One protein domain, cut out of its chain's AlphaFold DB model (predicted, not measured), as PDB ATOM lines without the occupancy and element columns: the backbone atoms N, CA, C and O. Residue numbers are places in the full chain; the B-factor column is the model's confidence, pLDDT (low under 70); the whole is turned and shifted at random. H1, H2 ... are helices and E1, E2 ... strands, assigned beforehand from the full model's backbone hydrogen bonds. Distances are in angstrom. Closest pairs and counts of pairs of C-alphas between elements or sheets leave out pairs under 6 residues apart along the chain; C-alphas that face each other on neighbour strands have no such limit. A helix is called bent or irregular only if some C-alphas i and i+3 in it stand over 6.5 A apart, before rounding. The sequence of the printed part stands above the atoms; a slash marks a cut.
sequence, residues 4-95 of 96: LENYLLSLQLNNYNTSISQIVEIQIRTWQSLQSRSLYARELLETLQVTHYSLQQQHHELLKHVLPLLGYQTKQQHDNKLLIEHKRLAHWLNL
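What this domain is: This is residues 4 to 95 of the 96 residues of an uncharacterized protein of Pseudoalteromonas sp. CO133X (UniProt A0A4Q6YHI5). A small antiparallel sheet of three strands has one face covered by two long helices, H2 and H4, which cross each other steeply, and its other face bare. H1 lies beyond these helices, clear of the sheet, and H3 stands crosswise to both where residues 30 to 34 of H2 and 58 to 62 of H4 meet it. The printed part has 92 residues, with four named helices and then three named strands, H1 H2 H3 H4 E1 E2 E3; the sheet order is E1 E2 E3, and the class is mixed, helices and strands. The whole is compact, with a radius of gyration of the C-alphas of 12.7 A, and spans 36 by 33 by 18 A.

Where its parts are: The sheet is made of E1, residues 73 to 78, 15.3 A long, E2, residues 81 to 86, 16.3 A, and E3, residues 89 to 94, 15.9 A, which ends with C-alpha 94 at (145.214, 130.300, 118.959). H2, residues 20 to 35, is 23.0 A long and begins with C-alpha 20 at (139.416, 123.058, 126.670). H4, residues 55 to 69, is 21.4 A long; it is neither bent nor irregular, but only just: C-alphas 65 and 68 are 6.1 A apart. H1, residues 4 to 13, is 14.4 A long and begins with C-alpha 4 at (144.713, 111.480, 114.392). H3, residues 39 to 47, is 12.2 A long.

How they stand to each other: E1, E2 and E3 form a meander, each strand the antiparallel neighbour of the one before, with hairpins E1 and E2, and E2 and E3. N 75 and O 83, 2.8 A apart, are within hydrogen-bond range, as are N 84 and O 91, also 2.8 A. H2 and H4 are on the same face, giving two layers, helices over a sheet. H4, at a height over the sheet of 10.5 A, runs along the strands, at 2 degrees to E1 on the local plane. H2, at a height of 10.8 A, runs slantwise to them, at 33 degrees to E3 on the local plane. H2 and H4 touch, closest at the C-alphas of Trp 31 and His 59, 6.1 A, at a steep tilt of 47 degrees, opposite ways. H3 is about perpendicular to H2, at 89 degrees, and touches it at the C-alphas of Ala 41 and Ser 33, their closest, 6.1 A. H1 and H2, a helical hairpin, only just touch, with 3 pairs of C-alphas within 8 A, the closest those of Leu 4 and Arg 29, 5.8 A. H1 and H3 are apart from the strands. Every O i to N i+4 pair is within hydrogen-bond range in H1, H2 and H3, and 9 of 11 in H4.

The domain as a whole: The C-alphas farthest apart, those of His 52 and Arg 88, are 36.2 A apart. The printed part has no cut, and no link is long. The mean pLDDT of the printed part is 85.5, and residues 14 to 17, 76, and 78 to 79 are under 70.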
ATOM      1  N   LEU A   4     145.873 110.584 114.448       81.81
ATOM      2  CA  LEU A   4     144.713 111.480 114.392       81.81
ATOM      3  C   LEU A   4     143.415 110.712 114.148       81.81
ATOM      4  O   LEU A   4     142.506 110.828 114.952       81.81
ATOM      5  N   GLU A   5     143.346 109.884 113.107       84.00
ATOM      6  CA  GLU A   5     142.156 109.085 112.771       84.00
ATOM      7  C   GLU A   5     141.651 108.254 113.960       84.00
ATOM      8  O   GLU A   5     140.507 108.395 114.387       84.00
ATOM      9  N   ASN A   6     142.541 107.467 114.573       82.56
ATOM     10  CA  ASN A   6     142.214 106.648 115.741       82.56
ATOM     11  C   ASN A   6     141.760 107.484 116.942       82.56
ATOM     12  O   ASN A   6     140.917 107.049 117.724       82.56
ATOM     13  N   TYR A   7     142.326 108.681 117.102       82.88
ATOM     14  CA  TYR A   7     141.925 109.594 118.161       82.88
ATOM     15  C   TYR A   7     140.543 110.192 117.888       82.88
ATOM     16  O   TYR A   7     139.706 110.211 118.777       82.88
ATOM     17  N   LEU A   8     140.251 110.617 116.659       84.38
ATOM     18  CA  LEU A   8     138.929 111.141 116.308       84.38
ATOM     19  C   LEU A   8     137.839 110.074 116.462       84.38
ATOM     20  O   LEU A   8     136.794 110.354 117.049       84.38
ATOM     21  N   LEU A   9     138.114 108.840 116.030       82.56
ATOM     22  CA  LEU A   9     137.217 107.701 116.231       82.56
ATOM     23  C   LEU A   9     136.975 107.418 117.720       82.56
ATOM     24  O   LEU A   9     135.834 107.198 118.129       82.56
ATOM     25  N   SER A  10     138.018 107.466 118.556       82.75
ATOM     26  CA  SER A  10     137.861 107.227 119.996       82.75
ATOM     27  C   SER A  10     137.021 108.306 120.688       82.75
ATOM     28  O   SER A  10     136.304 108.002 121.642       82.75
ATOM     29  N   LEU A  11     137.046 109.547 120.196       80.62
ATOM     30  CA  LEU A  11     136.204 110.627 120.715       80.62
ATOM     31  C   LEU A  11     134.734 110.468 120.332       80.62
ATOM     32  O   LEU A  11     133.862 110.710 121.167       80.62
ATOM     33  N   GLN A  12     134.455 110.022 119.106       75.94
ATOM     34  CA  GLN A  12     133.087 109.783 118.640       75.94
ATOM     35  C   GLN A  12     132.410 108.624 119.387       75.94
ATOM     36  O   GLN A  12     131.226 108.709 119.703       75.94
ATOM     37  N   LEU A  13     133.157 107.567 119.725       71.06
ATOM     38  CA  LEU A  13     132.616 106.384 120.405       71.06
ATOM     39  C   LEU A  13     132.267 106.613 121.885       71.06
ATOM     40  O   LEU A  13     131.387 105.943 122.419       71.06
ATOM     41  N   ASN A  14     132.939 107.546 122.564       67.25
ATOM     42  CA  ASN A  14     132.873 107.661 124.025       67.25
ATOM     43  C   ASN A  14     131.822 108.650 124.566       67.25
ATOM     44  O   ASN A  14     131.847 108.927 125.764       67.25
ATOM     45  N   ASN A  15     130.913 109.203 123.743       59.41
ATOM     46  CA  ASN A  15     129.954 110.248 124.172       59.41
ATOM     47  C   ASN A  15     130.634 111.333 125.041       59.41
ATOM     48  O   ASN A  15     130.191 111.681 126.135       59.41
ATOM     49  N   TYR A  16     131.778 111.794 124.536       67.38
ATOM     50  CA  TYR A  16     132.771 112.663 125.157       67.38
ATOM     51  C   TYR A  16     132.218 113.867 125.952       67.38
ATOM     52  O   TYR A  16     131.250 114.535 125.579       67.38
ATOM     53  N   ASN A  17     132.934 114.206 127.031       66.12
ATOM     54  CA  ASN A  17     132.802 115.483 127.730       66.12
ATOM     55  C   ASN A  17     133.744 116.509 127.092       66.12
ATOM     56  O   ASN A  17     134.953 116.502 127.324       66.12
ATOM     57  N   THR A  18     133.190 117.414 126.291       73.69
ATOM     58  CA  THR A  18     133.940 118.539 125.719       73.69
ATOM     59  C   THR A  18     134.609 119.390 126.781       73.69
ATOM     60  O   THR A  18     133.934 119.928 127.660       73.69
ATOM     61  N   SER A  19     135.919 119.579 126.646       82.12
ATOM     62  CA  SER A  19     136.728 120.446 127.502       82.12
ATOM     63  C   SER A  19     137.727 121.259 126.674       82.12
ATOM     64  O   SER A  19     137.957 120.970 125.499       82.12
ATOM     65  N   ILE A  20     138.336 122.273 127.293       83.12
ATOM     66  CA  ILE A  20     139.416 123.058 126.670       83.12
ATOM     67  C   ILE A  20     140.630 122.162 126.391       83.12
ATOM     68  O   ILE A  20     141.185 122.216 125.298       83.12
ATOM     69  N   SER A  21     141.000 121.288 127.332       85.19
ATOM     70  CA  SER A  21     142.114 120.343 127.160       85.19
ATOM     71  C   SER A  21     141.938 119.471 125.918       85.19
ATOM     72  O   SER A  21     142.890 119.243 125.181       85.19
ATOM     73  N   GLN A  22     140.700 119.056 125.649       85.75
ATOM     74  CA  GLN A  22     140.347 118.266 124.477       85.75
ATOM     75  C   GLN A  22     140.587 119.030 123.168       85.75
ATOM     76  O   GLN A  22     141.168 118.493 122.230       85.75
ATOM     77  N   ILE A  23     140.169 120.299 123.114       87.88
ATOM     78  CA  ILE A  23     140.386 121.179 121.958       87.88
ATOM     79  C   ILE A  23     141.887 121.337 121.684       87.88
ATOM     80  O   ILE A  23     142.330 121.200 120.542       87.88
ATOM     81  N   VAL A  24     142.672 121.584 122.734       87.88
ATOM     82  CA  VAL A  24     144.131 121.720 122.638       87.88
ATOM     83  C   VAL A  24     144.769 120.421 122.146       87.88
ATOM     84  O   VAL A  24     145.648 120.442 121.285       87.88
ATOM     85  N   GLU A  25     144.315 119.268 122.631       89.44
ATOM     86  CA  GLU A  25     144.867 117.989 122.194       89.44
ATOM     87  C   GLU A  25     144.516 117.664 120.731       89.44
ATOM     88  O   GLU A  25     145.378 117.186 119.986       89.44
ATOM     89  N   ILE A  26     143.306 118.007 120.271       90.19
ATOM     90  CA  ILE A  26     142.927 117.936 118.850       90.19
ATOM     91  C   ILE A  26     143.856 118.822 118.007       90.19
ATOM     92  O   ILE A  26     144.365 118.367 116.978       90.19
ATOM     93  N   GLN A  27     144.132 120.053 118.452       90.81
ATOM     94  CA  GLN A  27     145.061 120.962 117.776       90.81
ATOM     95  C   GLN A  27     146.452 120.341 117.609       90.81
ATOM     96  O   GLN A  27     146.984 120.310 116.493       90.81
ATOM     97  N   ILE A  28     147.013 119.815 118.700       91.06
ATOM     98  CA  ILE A  28     148.346 119.205 118.731       91.06
ATOM     99  C   ILE A  28     148.406 117.980 117.813       91.06
ATOM    100  O   ILE A  28     149.314 117.864 116.991       91.06
ATOM    101  N   ARG A  29     147.433 117.069 117.908       91.00
ATOM    102  CA  ARG A  29     147.426 115.829 117.113       91.00
ATOM    103  C   ARG A  29     147.215 116.091 115.624       91.00
ATOM    104  O   ARG A  29     147.803 115.393 114.796       91.00
ATOM    105  N   THR A  30     146.435 117.117 115.280       91.00
ATOM    106  CA  THR A  30     146.271 117.571 113.890       91.00
ATOM    107  C   THR A  30     147.592 118.107 113.345       91.00
ATOM    108  O   THR A  30     148.016 117.708 112.260       91.00
ATOM    109  N   TRP A  31     148.297 118.932 114.125       92.12
ATOM    110  CA  TRP A  31     149.614 119.449 113.749       92.12
ATOM    111  C   TRP A  31     150.636 118.326 113.541       92.12
ATOM    112  O   TRP A  31     151.295 118.253 112.506       92.12
ATOM    113  N   GLN A  32     150.712 117.385 114.482       91.50
ATOM    114  CA  GLN A  32     151.615 116.235 114.395       91.50
ATOM    115  C   GLN A  32     151.312 115.341 113.187       91.50
ATOM    116  O   GLN A  32     152.235 114.848 112.537       91.50
ATOM    117  N   SER A  33     150.035 115.128 112.856       90.19
ATOM    118  CA  SER A  33     149.659 114.358 111.664       90.19
ATOM    119  C   SER A  33     150.086 115.035 110.365       90.19
ATOM    120  O   SER A  33     150.553 114.349 109.458       90.19
ATOM    121  N   LEU A  34     150.006 116.364 110.294       90.38
ATOM    122  CA  LEU A  34     150.520 117.119 109.152       90.38
ATOM    123  C   LEU A  34     152.040 117.018 109.034       90.38
ATOM    124  O   LEU A  34     152.557 116.681 107.970       90.38
ATOM    125  N   GLN A  35     152.759 117.245 110.135       90.31
ATOM    126  CA  GLN A  35     154.221 117.158 110.154       90.31
ATOM    127  C   GLN A  35     154.728 115.756 109.792       90.31
ATOM    128  O   GLN A  35     155.710 115.618 109.065       90.31
ATOM    129  N   SER A  36     154.039 114.714 110.261       88.75
ATOM    130  CA  SER A  36     154.376 113.319 109.951       88.75
ATOM    131  C   SER A  36     153.873 112.841 108.587       88.75
ATOM    132  O   SER A  36     154.125 111.690 108.233       88.75
ATOM    133  N   ARG A  37     153.192 113.702 107.812       84.94
ATOM    134  CA  ARG A  37     152.592 113.368 106.509       84.94
ATOM    135  C   ARG A  37     151.707 112.123 106.589       84.94
ATOM    136  O   ARG A  37     151.812 111.226 105.750       84.94
ATOM    137  N   SER A  38     150.873 112.045 107.628       88.81
ATOM    138  CA  SER A  38     149.988 110.896 107.807       88.81
ATOM    139  C   SER A  38     149.082 110.734 106.587       88.81
ATOM    140  O   SER A  38     148.630 111.723 106.002       88.81
ATOM    141  N   LEU A  39     148.827 109.482 106.192       88.75
ATOM    142  CA  LEU A  39     147.989 109.186 105.029       88.75
ATOM    143  C   LEU A  39     146.602 109.815 105.201       88.75
ATOM    144  O   LEU A  39     146.130 110.507 104.309       88.75
ATOM    145  N   TYR A  40     146.031 109.670 106.397       87.50
ATOM    146  CA  TYR A  40     144.732 110.232 106.748       87.50
ATOM    147  C   TYR A  40     144.686 111.762 106.619       87.50
ATOM    148  O   TYR A  40     143.766 112.310 106.020       87.50
ATOM    149  N   ALA A  41     145.691 112.474 107.146       88.56
ATOM    150  CA  ALA A  41     145.733 113.929 107.010       88.56
ATOM    151  C   ALA A  41     145.890 114.340 105.543       88.56
ATOM    152  O   ALA A  41     145.238 115.282 105.111       88.56
ATOM    153  N   ARG A  42     146.703 113.617 104.764       90.06
ATOM    154  CA  ARG A  42     146.872 113.890 103.334       90.06
ATOM    155  C   ARG A  42     145.566 113.710 102.558       90.06
ATOM    156  O   ARG A  42     145.197 114.604 101.806       90.06
ATOM    157  N   GLU A  43     144.857 112.608 102.776       91.38
ATOM    158  CA  GLU A  43     143.566 112.331 102.132       91.38
ATOM    159  C   GLU A  43     142.507 113.382 102.499       91.38
ATOM    160  O   GLU A  43     141.764 113.846 101.631       91.38
ATOM    161  N   LEU A  44     142.477 113.836 103.758       90.75
ATOM    162  CA  LEU A  44     141.618 114.950 104.165       90.75
ATOM    163  C   LEU A  44     141.997 116.259 103.464       90.75
ATOM    164  O   LEU A  44     141.115 116.956 102.974       90.75
ATOM    165  N   LEU A  45     143.287 116.596 103.372       93.25
ATOM    166  CA  LEU A  45     143.735 117.802 102.667       93.25
ATOM    167  C   LEU A  45     143.382 117.771 101.175       93.25
ATOM    168  O   LEU A  45     143.025 118.807 100.614       93.25
ATOM    169  N   GLU A  46     143.490 116.608 100.531       93.75
ATOM    170  CA  GLU A  46     143.095 116.400  99.134       93.75
ATOM    171  C   GLU A  46     141.580 116.559  98.963       93.75
ATOM    172  O   GLU A  46     141.138 117.283  98.073       93.75
ATOM    173  N   THR A  47     140.792 115.970  99.866       93.31
ATOM    174  CA  THR A  47     139.324 116.094  99.887       93.31
ATOM    175  C   THR A  47     138.881 117.547 100.065       93.31
ATOM    176  O   THR A  47     137.958 118.009  99.398       93.31
ATOM    177  N   LEU A  48     139.570 118.286 100.935       92.06
ATOM    178  CA  LEU A  48     139.352 119.712 101.168       92.06
ATOM    179  C   LEU A  48     139.942 120.599 100.056       92.06
ATOM    180  O   LEU A  48     139.671 121.794 100.034       92.06
ATOM    181  N   GLN A  49     140.726 120.034  99.130       94.31
ATOM    182  CA  GLN A  49     141.421 120.735  98.042       94.31
ATOM    183  C   GLN A  49     142.417 121.812  98.515       94.31
ATOM    184  O   GLN A  49     142.698 122.774  97.802       94.31
ATOM    185  N   VAL A  50     143.014 121.637  99.697       93.50
ATOM    186  CA  VAL A  50     143.905 122.626 100.345       93.50
ATOM    187  C   VAL A  50     145.380 122.213 100.354       93.50
ATOM    188  O   VAL A  50     146.207 122.833 101.019       93.50
ATOM    189  N   THR A  51     145.760 121.185  99.595       92.31
ATOM    190  CA  THR A  51     147.155 120.700  99.505       92.31
ATOM    191  C   THR A  51     148.146 121.753  99.001       92.31
ATOM    192  O   THR A  51     149.338 121.665  99.284       92.31
ATOM    193  N   HIS A  52     147.660 122.764  98.282       91.44
ATOM    194  CA  HIS A  52     148.451 123.878  97.764       91.44
ATOM    195  C   HIS A  52     148.759 124.960  98.816       91.44
ATOM    196  O   HIS A  52     149.583 125.839  98.567       91.44
ATOM    197  N   TYR A  53     148.111 124.917  99.983       92.69
ATOM    198  CA  TYR A  53     148.343 125.862 101.071       92.69
ATOM    199  C   TYR A  53     149.650 125.593 101.818       92.69
ATOM    200  O   TYR A  53     150.194 124.488 101.787       92.69
ATOM    201  N   SER A  54     150.140 126.604 102.543       92.88
ATOM    202  CA  SER A  54     151.255 126.424 103.480       92.88
ATOM    203  C   SER A  54     150.877 125.457 104.609       92.88
ATOM    204  O   SER A  54     149.702 125.295 104.926       92.88
ATOM    205  N   LEU A  55     151.865 124.844 105.271       91.38
ATOM    206  CA  LEU A  55     151.618 123.871 106.348       91.38
ATOM    207  C   LEU A  55     150.731 124.440 107.472       91.38
ATOM    208  O   LEU A  55     149.867 123.746 108.001       91.38
ATOM    209  N   GLN A  56     150.922 125.716 107.813       90.06
ATOM    210  CA  GLN A  56     150.118 126.402 108.821       90.06
ATOM    211  C   GLN A  56     148.669 126.586 108.355       90.06
ATOM    212  O   GLN A  56     147.736 126.281 109.088       90.06
ATOM    213  N   GLN A  57     148.464 127.000 107.107       90.94
ATOM    214  CA  GLN A  57     147.125 127.123 106.528       90.94
ATOM    215  C   GLN A  57     146.426 125.757 106.407       90.94
ATOM    216  O   GLN A  57     145.250 125.643 106.735       90.94
ATOM    217  N   GLN A  58     147.148 124.703 106.016       92.62
ATOM    218  CA  GLN A  58     146.634 123.328 106.002       92.62
ATOM    219  C   GLN A  58     146.168 122.880 107.394       92.62
ATOM    220  O   GLN A  58     145.121 122.249 107.529       92.62
ATOM    221  N   HIS A  59     146.914 123.235 108.443       92.25
ATOM    222  CA  HIS A  59     146.523 122.967 109.830       92.25
ATOM    223  C   HIS A  59     145.237 123.676 110.223       92.25
ATOM    224  O   HIS A  59     144.362 123.054 110.825       92.25
ATOM    225  N   HIS A  60     145.087 124.942 109.838       90.75
ATOM    226  CA  HIS A  60     143.879 125.714 110.130       90.75
ATOM    227  C   HIS A  60     142.653 125.107 109.453       90.75
ATOM    228  O   HIS A  60     141.620 124.941 110.100       90.75
ATOM    229  N   GLU A  61     142.772 124.737 108.180       91.06
ATOM    230  CA  GLU A  61     141.666 124.149 107.419       91.06
ATOM    231  C   GLU A  61     141.289 122.757 107.934       91.06
ATOM    232  O   GLU A  61     140.103 122.462 108.096       91.06
ATOM    233  N   LEU A  62     142.269 121.933 108.323       91.44
ATOM    234  CA  LEU A  62     141.969 120.665 108.989       91.44
ATOM    235  C   LEU A  62     141.247 120.869 110.321       91.44
ATOM    236  O   LEU A  62     140.306 120.135 110.606       91.44
ATOM    237  N   LEU A  63     141.627 121.858 111.134       91.00
ATOM    238  CA  LEU A  63     140.928 122.119 112.396       91.00
ATOM    239  C   LEU A  63     139.492 122.581 112.180       91.00
ATOM    240  O   LEU A  63     138.588 122.082 112.853       91.00
ATOM    241  N   LYS A  64     139.272 123.483 111.219       90.00
ATOM    242  CA  LYS A  64     137.927 123.925 110.825       90.00
ATOM    243  C   LYS A  64     137.065 122.772 110.320       90.00
ATOM    244  O   LYS A  64     135.853 122.831 110.477       90.00
ATOM    245  N   HIS A  65     137.667 121.730 109.751       89.62
ATOM    246  CA  HIS A  65     136.949 120.536 109.318       89.62
ATOM    247  C   HIS A  65     136.691 119.542 110.462       89.62
ATOM    248  O   HIS A  65     135.571 119.067 110.639       89.62
ATOM    249  N   VAL A  66     137.710 119.239 111.268       89.50
ATOM    250  CA  VAL A  66     137.669 118.197 112.306       89.50
ATOM    251  C   VAL A  66     136.813 118.599 113.508       89.50
ATOM    252  O   VAL A  66     136.077 117.772 114.042       89.50
ATOM    253  N   LEU A  67     136.885 119.857 113.951       88.94
ATOM    254  CA  LEU A  67     136.158 120.322 115.138       88.94
ATOM    255  C   LEU A  67     134.625 120.187 114.982       88.94
ATOM    256  O   LEU A  67     133.998 119.627 115.886       88.94
ATOM    257  N   PRO A  68     134.006 120.576 113.849       88.00
ATOM    258  CA  PRO A  68     132.586 120.320 113.600       88.00
ATOM    259  C   PRO A  68     132.177 118.845 113.590       88.00
ATOM    260  O   PRO A  68     131.098 118.521 114.083       88.00
ATOM    261  N   LEU A  69     133.029 117.936 113.096       84.62
ATOM    262  CA  LEU A  69     132.759 116.486 113.143       84.62
ATOM    263  C   LEU A  69     132.683 115.948 114.578       84.62
ATOM    264  O   LEU A  69     132.070 114.913 114.832       84.62
ATOM    265  N   LEU A  70     133.297 116.668 115.514       83.56
ATOM    266  CA  LEU A  70     133.248 116.429 116.950       83.56
ATOM    267  C   LEU A  70     132.238 117.360 117.643       83.56
ATOM    268  O   LEU A  70     132.402 117.681 118.815       83.56
ATOM    269  N   GLY A  71     131.229 117.860 116.927       84.25
ATOM    270  CA  GLY A  71     130.130 118.657 117.478       84.25
ATOM    271  C   GLY A  71     130.481 120.092 117.885       84.25
ATOM    272  O   GLY A  71     129.588 120.827 118.309       84.25
ATOM    273  N   TYR A  72     131.741 120.522 117.768       87.25
ATOM    274  CA  TYR A  72     132.128 121.895 118.086       87.25
ATOM    275  C   TYR A  72     131.657 122.864 116.998       87.25
ATOM    276  O   TYR A  72     131.848 122.640 115.807       87.25
ATOM    277  N   GLN A  73     131.102 123.996 117.406       87.19
ATOM    278  CA  GLN A  73     130.820 125.105 116.507       87.19
ATOM    279  C   GLN A  73     132.060 125.986 116.393       87.19
ATOM    280  O   GLN A  73     132.567 126.493 117.390       87.19
ATOM    281  N   THR A  74     132.543 126.191 115.173       84.88
ATOM    282  CA  THR A  74     133.640 127.118 114.889       84.88
ATOM    283  C   THR A  74     133.065 128.426 114.352       84.88
ATOM    284  O   THR A  74     132.411 128.430 113.307       84.88
ATOM    285  N   LYS A  75     133.288 129.536 115.056       78.25
ATOM    286  CA  LYS A  75     132.866 130.889 114.665       78.25
ATOM    287  C   LYS A  75     134.080 131.764 114.344       78.25
ATOM    288  O   LYS A  75     135.194 131.433 114.733       78.25
ATOM    289  N   GLN A  76     133.812 132.842 113.595       64.44
ATOM    290  CA  GLN A  76     134.719 133.886 113.085       64.44
ATOM    291  C   GLN A  76     136.204 133.779 113.475       64.44
ATOM    292  O   GLN A  76     136.572 133.815 114.647       64.44
ATOM    293  N   GLN A  77     137.062 133.770 112.455       71.25
ATOM    294  CA  GLN A  77     138.503 133.922 112.614       71.25
ATOM    295  C   GLN A  77     138.842 135.411 112.799       71.25
ATOM    296  O   GLN A  77     138.554 136.212 111.912       71.25
ATOM    297  N   HIS A  78     139.453 135.778 113.927       68.44
ATOM    298  CA  HIS A  78     139.992 137.125 114.170       68.44
ATOM    299  C   HIS A  78     141.451 136.991 114.607       68.44
ATOM    300  O   HIS A  78     141.730 136.259 115.553       68.44
ATOM    301  N   ASP A  79     142.383 137.651 113.914       69.94
ATOM    302  CA  ASP A  79     143.824 137.667 114.234       69.94
ATOM    303  C   ASP A  79     144.415 136.294 114.612       69.94
ATOM    304  O   ASP A  79     144.953 136.109 115.703       69.94
ATOM    305  N   ASN A  80     144.285 135.300 113.724       77.94
ATOM    306  CA  ASN A  80     144.753 133.917 113.934       77.94
ATOM    307  C   ASN A  80     144.121 133.178 115.120       77.94
ATOM    308  O   ASN A  80     144.644 132.155 115.556       77.94
ATOM    309  N   LYS A  81     142.981 133.640 115.629       83.44
ATOM    310  CA  LYS A  81     142.213 132.913 116.638       83.44
ATOM    311  C   LYS A  81     140.927 132.375 116.041       83.44
ATOM    312  O   LYS A  81     140.265 133.065 115.270       83.44
ATOM    313  N   LEU A  82     140.574 131.153 116.423       85.94
ATOM    314  CA  LEU A  82     139.311 130.510 116.087       85.94
ATOM    315  C   LEU A  82     138.442 130.454 117.340       85.94
ATOM    316  O   LEU A  82     138.868 129.898 118.353       85.94
ATOM    317  N   LEU A  83     137.233 131.011 117.284       87.50
ATOM    318  CA  LEU A  83     136.279 130.839 118.374       87.50
ATOM    319  C   LEU A  83     135.639 129.456 118.257       87.50
ATOM    320  O   LEU A  83     135.018 129.134 117.247       87.50
ATOM    321  N   ILE A  84     135.785 128.650 119.301       88.00
ATOM    322  CA  ILE A  84     135.231 127.303 119.398       88.00
ATOM    323  C   ILE A  84     134.181 127.292 120.499       88.00
ATOM    324  O   ILE A  84     134.472 127.598 121.655       88.00
ATOM    325  N   GLU A  85     132.964 126.904 120.146       87.00
ATOM    326  CA  GLU A  85     131.832 126.803 121.059       87.00
ATOM    327  C   GLU A  85     131.299 125.371 121.107       87.00
ATOM    328  O   GLU A  85     131.213 124.681 120.094       87.00
ATOM    329  N   HIS A  86     130.913 124.906 122.293       83.81
ATOM    330  CA  HIS A  86     130.173 123.658 122.452       83.81
ATOM    331  C   HIS A  86     129.355 123.660 123.745       83.81
ATOM    332  O   HIS A  86     129.906 123.722 124.846       83.81
ATOM    333  N   LYS A  87     128.028 123.528 123.634       82.25
ATOM    334  CA  LYS A  87     127.083 123.596 124.766       82.25
ATOM    335  C   LYS A  87     127.292 124.869 125.606       82.25
ATOM    336  O   LYS A  87     126.840 125.934 125.216       82.25
ATOM    337  N   ARG A  88     127.951 124.756 126.766       81.69
ATOM    338  CA  ARG A  88     128.243 125.863 127.702       81.69
ATOM    339  C   ARG A  88     129.704 126.334 127.649       81.69
ATOM    340  O   ARG A  88     130.101 127.160 128.461       81.69
ATOM    341  N   LEU A  89     130.508 125.779 126.744       84.19
ATOM    342  CA  LEU A  89     131.919 126.103 126.563       84.19
ATOM    343  C   LEU A  89     132.086 127.068 125.388       84.19
ATOM    344  O   LEU A  89     131.533 126.824 124.319       84.19
ATOM    345  N   ALA A  90     132.886 128.114 125.588       87.75
ATOM    346  CA  ALA A  90     133.379 129.011 124.549       87.75
ATOM    347  C   ALA A  90     134.879 129.241 124.775       87.75
ATOM    348  O   ALA A  90     135.297 129.565 125.889       87.75
ATOM    349  N   HIS A  91     135.696 129.031 123.746       87.56
ATOM    350  CA  HIS A  91     137.149 129.107 123.842       87.56
ATOM    351  C   HIS A  91     137.765 129.697 122.574       87.56
ATOM    352  O   HIS A  91     137.448 129.276 121.467       87.56
ATOM    353  N   TRP A  92     138.686 130.642 122.747       87.06
ATOM    354  CA  TRP A  92     139.500 131.165 121.657       87.06
ATOM    355  C   TRP A  92     140.744 130.301 121.482       87.06
ATOM    356  O   TRP A  92     141.663 130.367 122.298       87.06
ATOM    357  N   LEU A  93     140.774 129.520 120.407       86.75
ATOM    358  CA  LEU A  93     141.926 128.716 120.031       86.75
ATOM    359  C   LEU A  93     142.916 129.566 119.248       86.75
ATOM    360  O   LEU A  93     142.555 130.135 118.220       86.75
ATOM    361  N   ASN A  94     144.159 129.637 119.711       86.06
ATOM    362  CA  ASN A  94     145.214 130.300 118.959       86.06
ATOM    363  C   ASN A  94     145.763 129.361 117.880       86.06
ATOM    364  O   ASN A  94     146.143 128.235 118.187       86.06
ATOM    365  N   LEU A  95     145.801 129.827 116.635       78.44
ATOM    366  CA  LEU A  95     146.252 129.070 115.471       78.44
ATOM    367  C   LEU A  95     147.694 129.422 115.042       78.44
ATOM    368  O   LEU A  95     148.173 128.911 114.026       78.44
TER     369      LEU A  95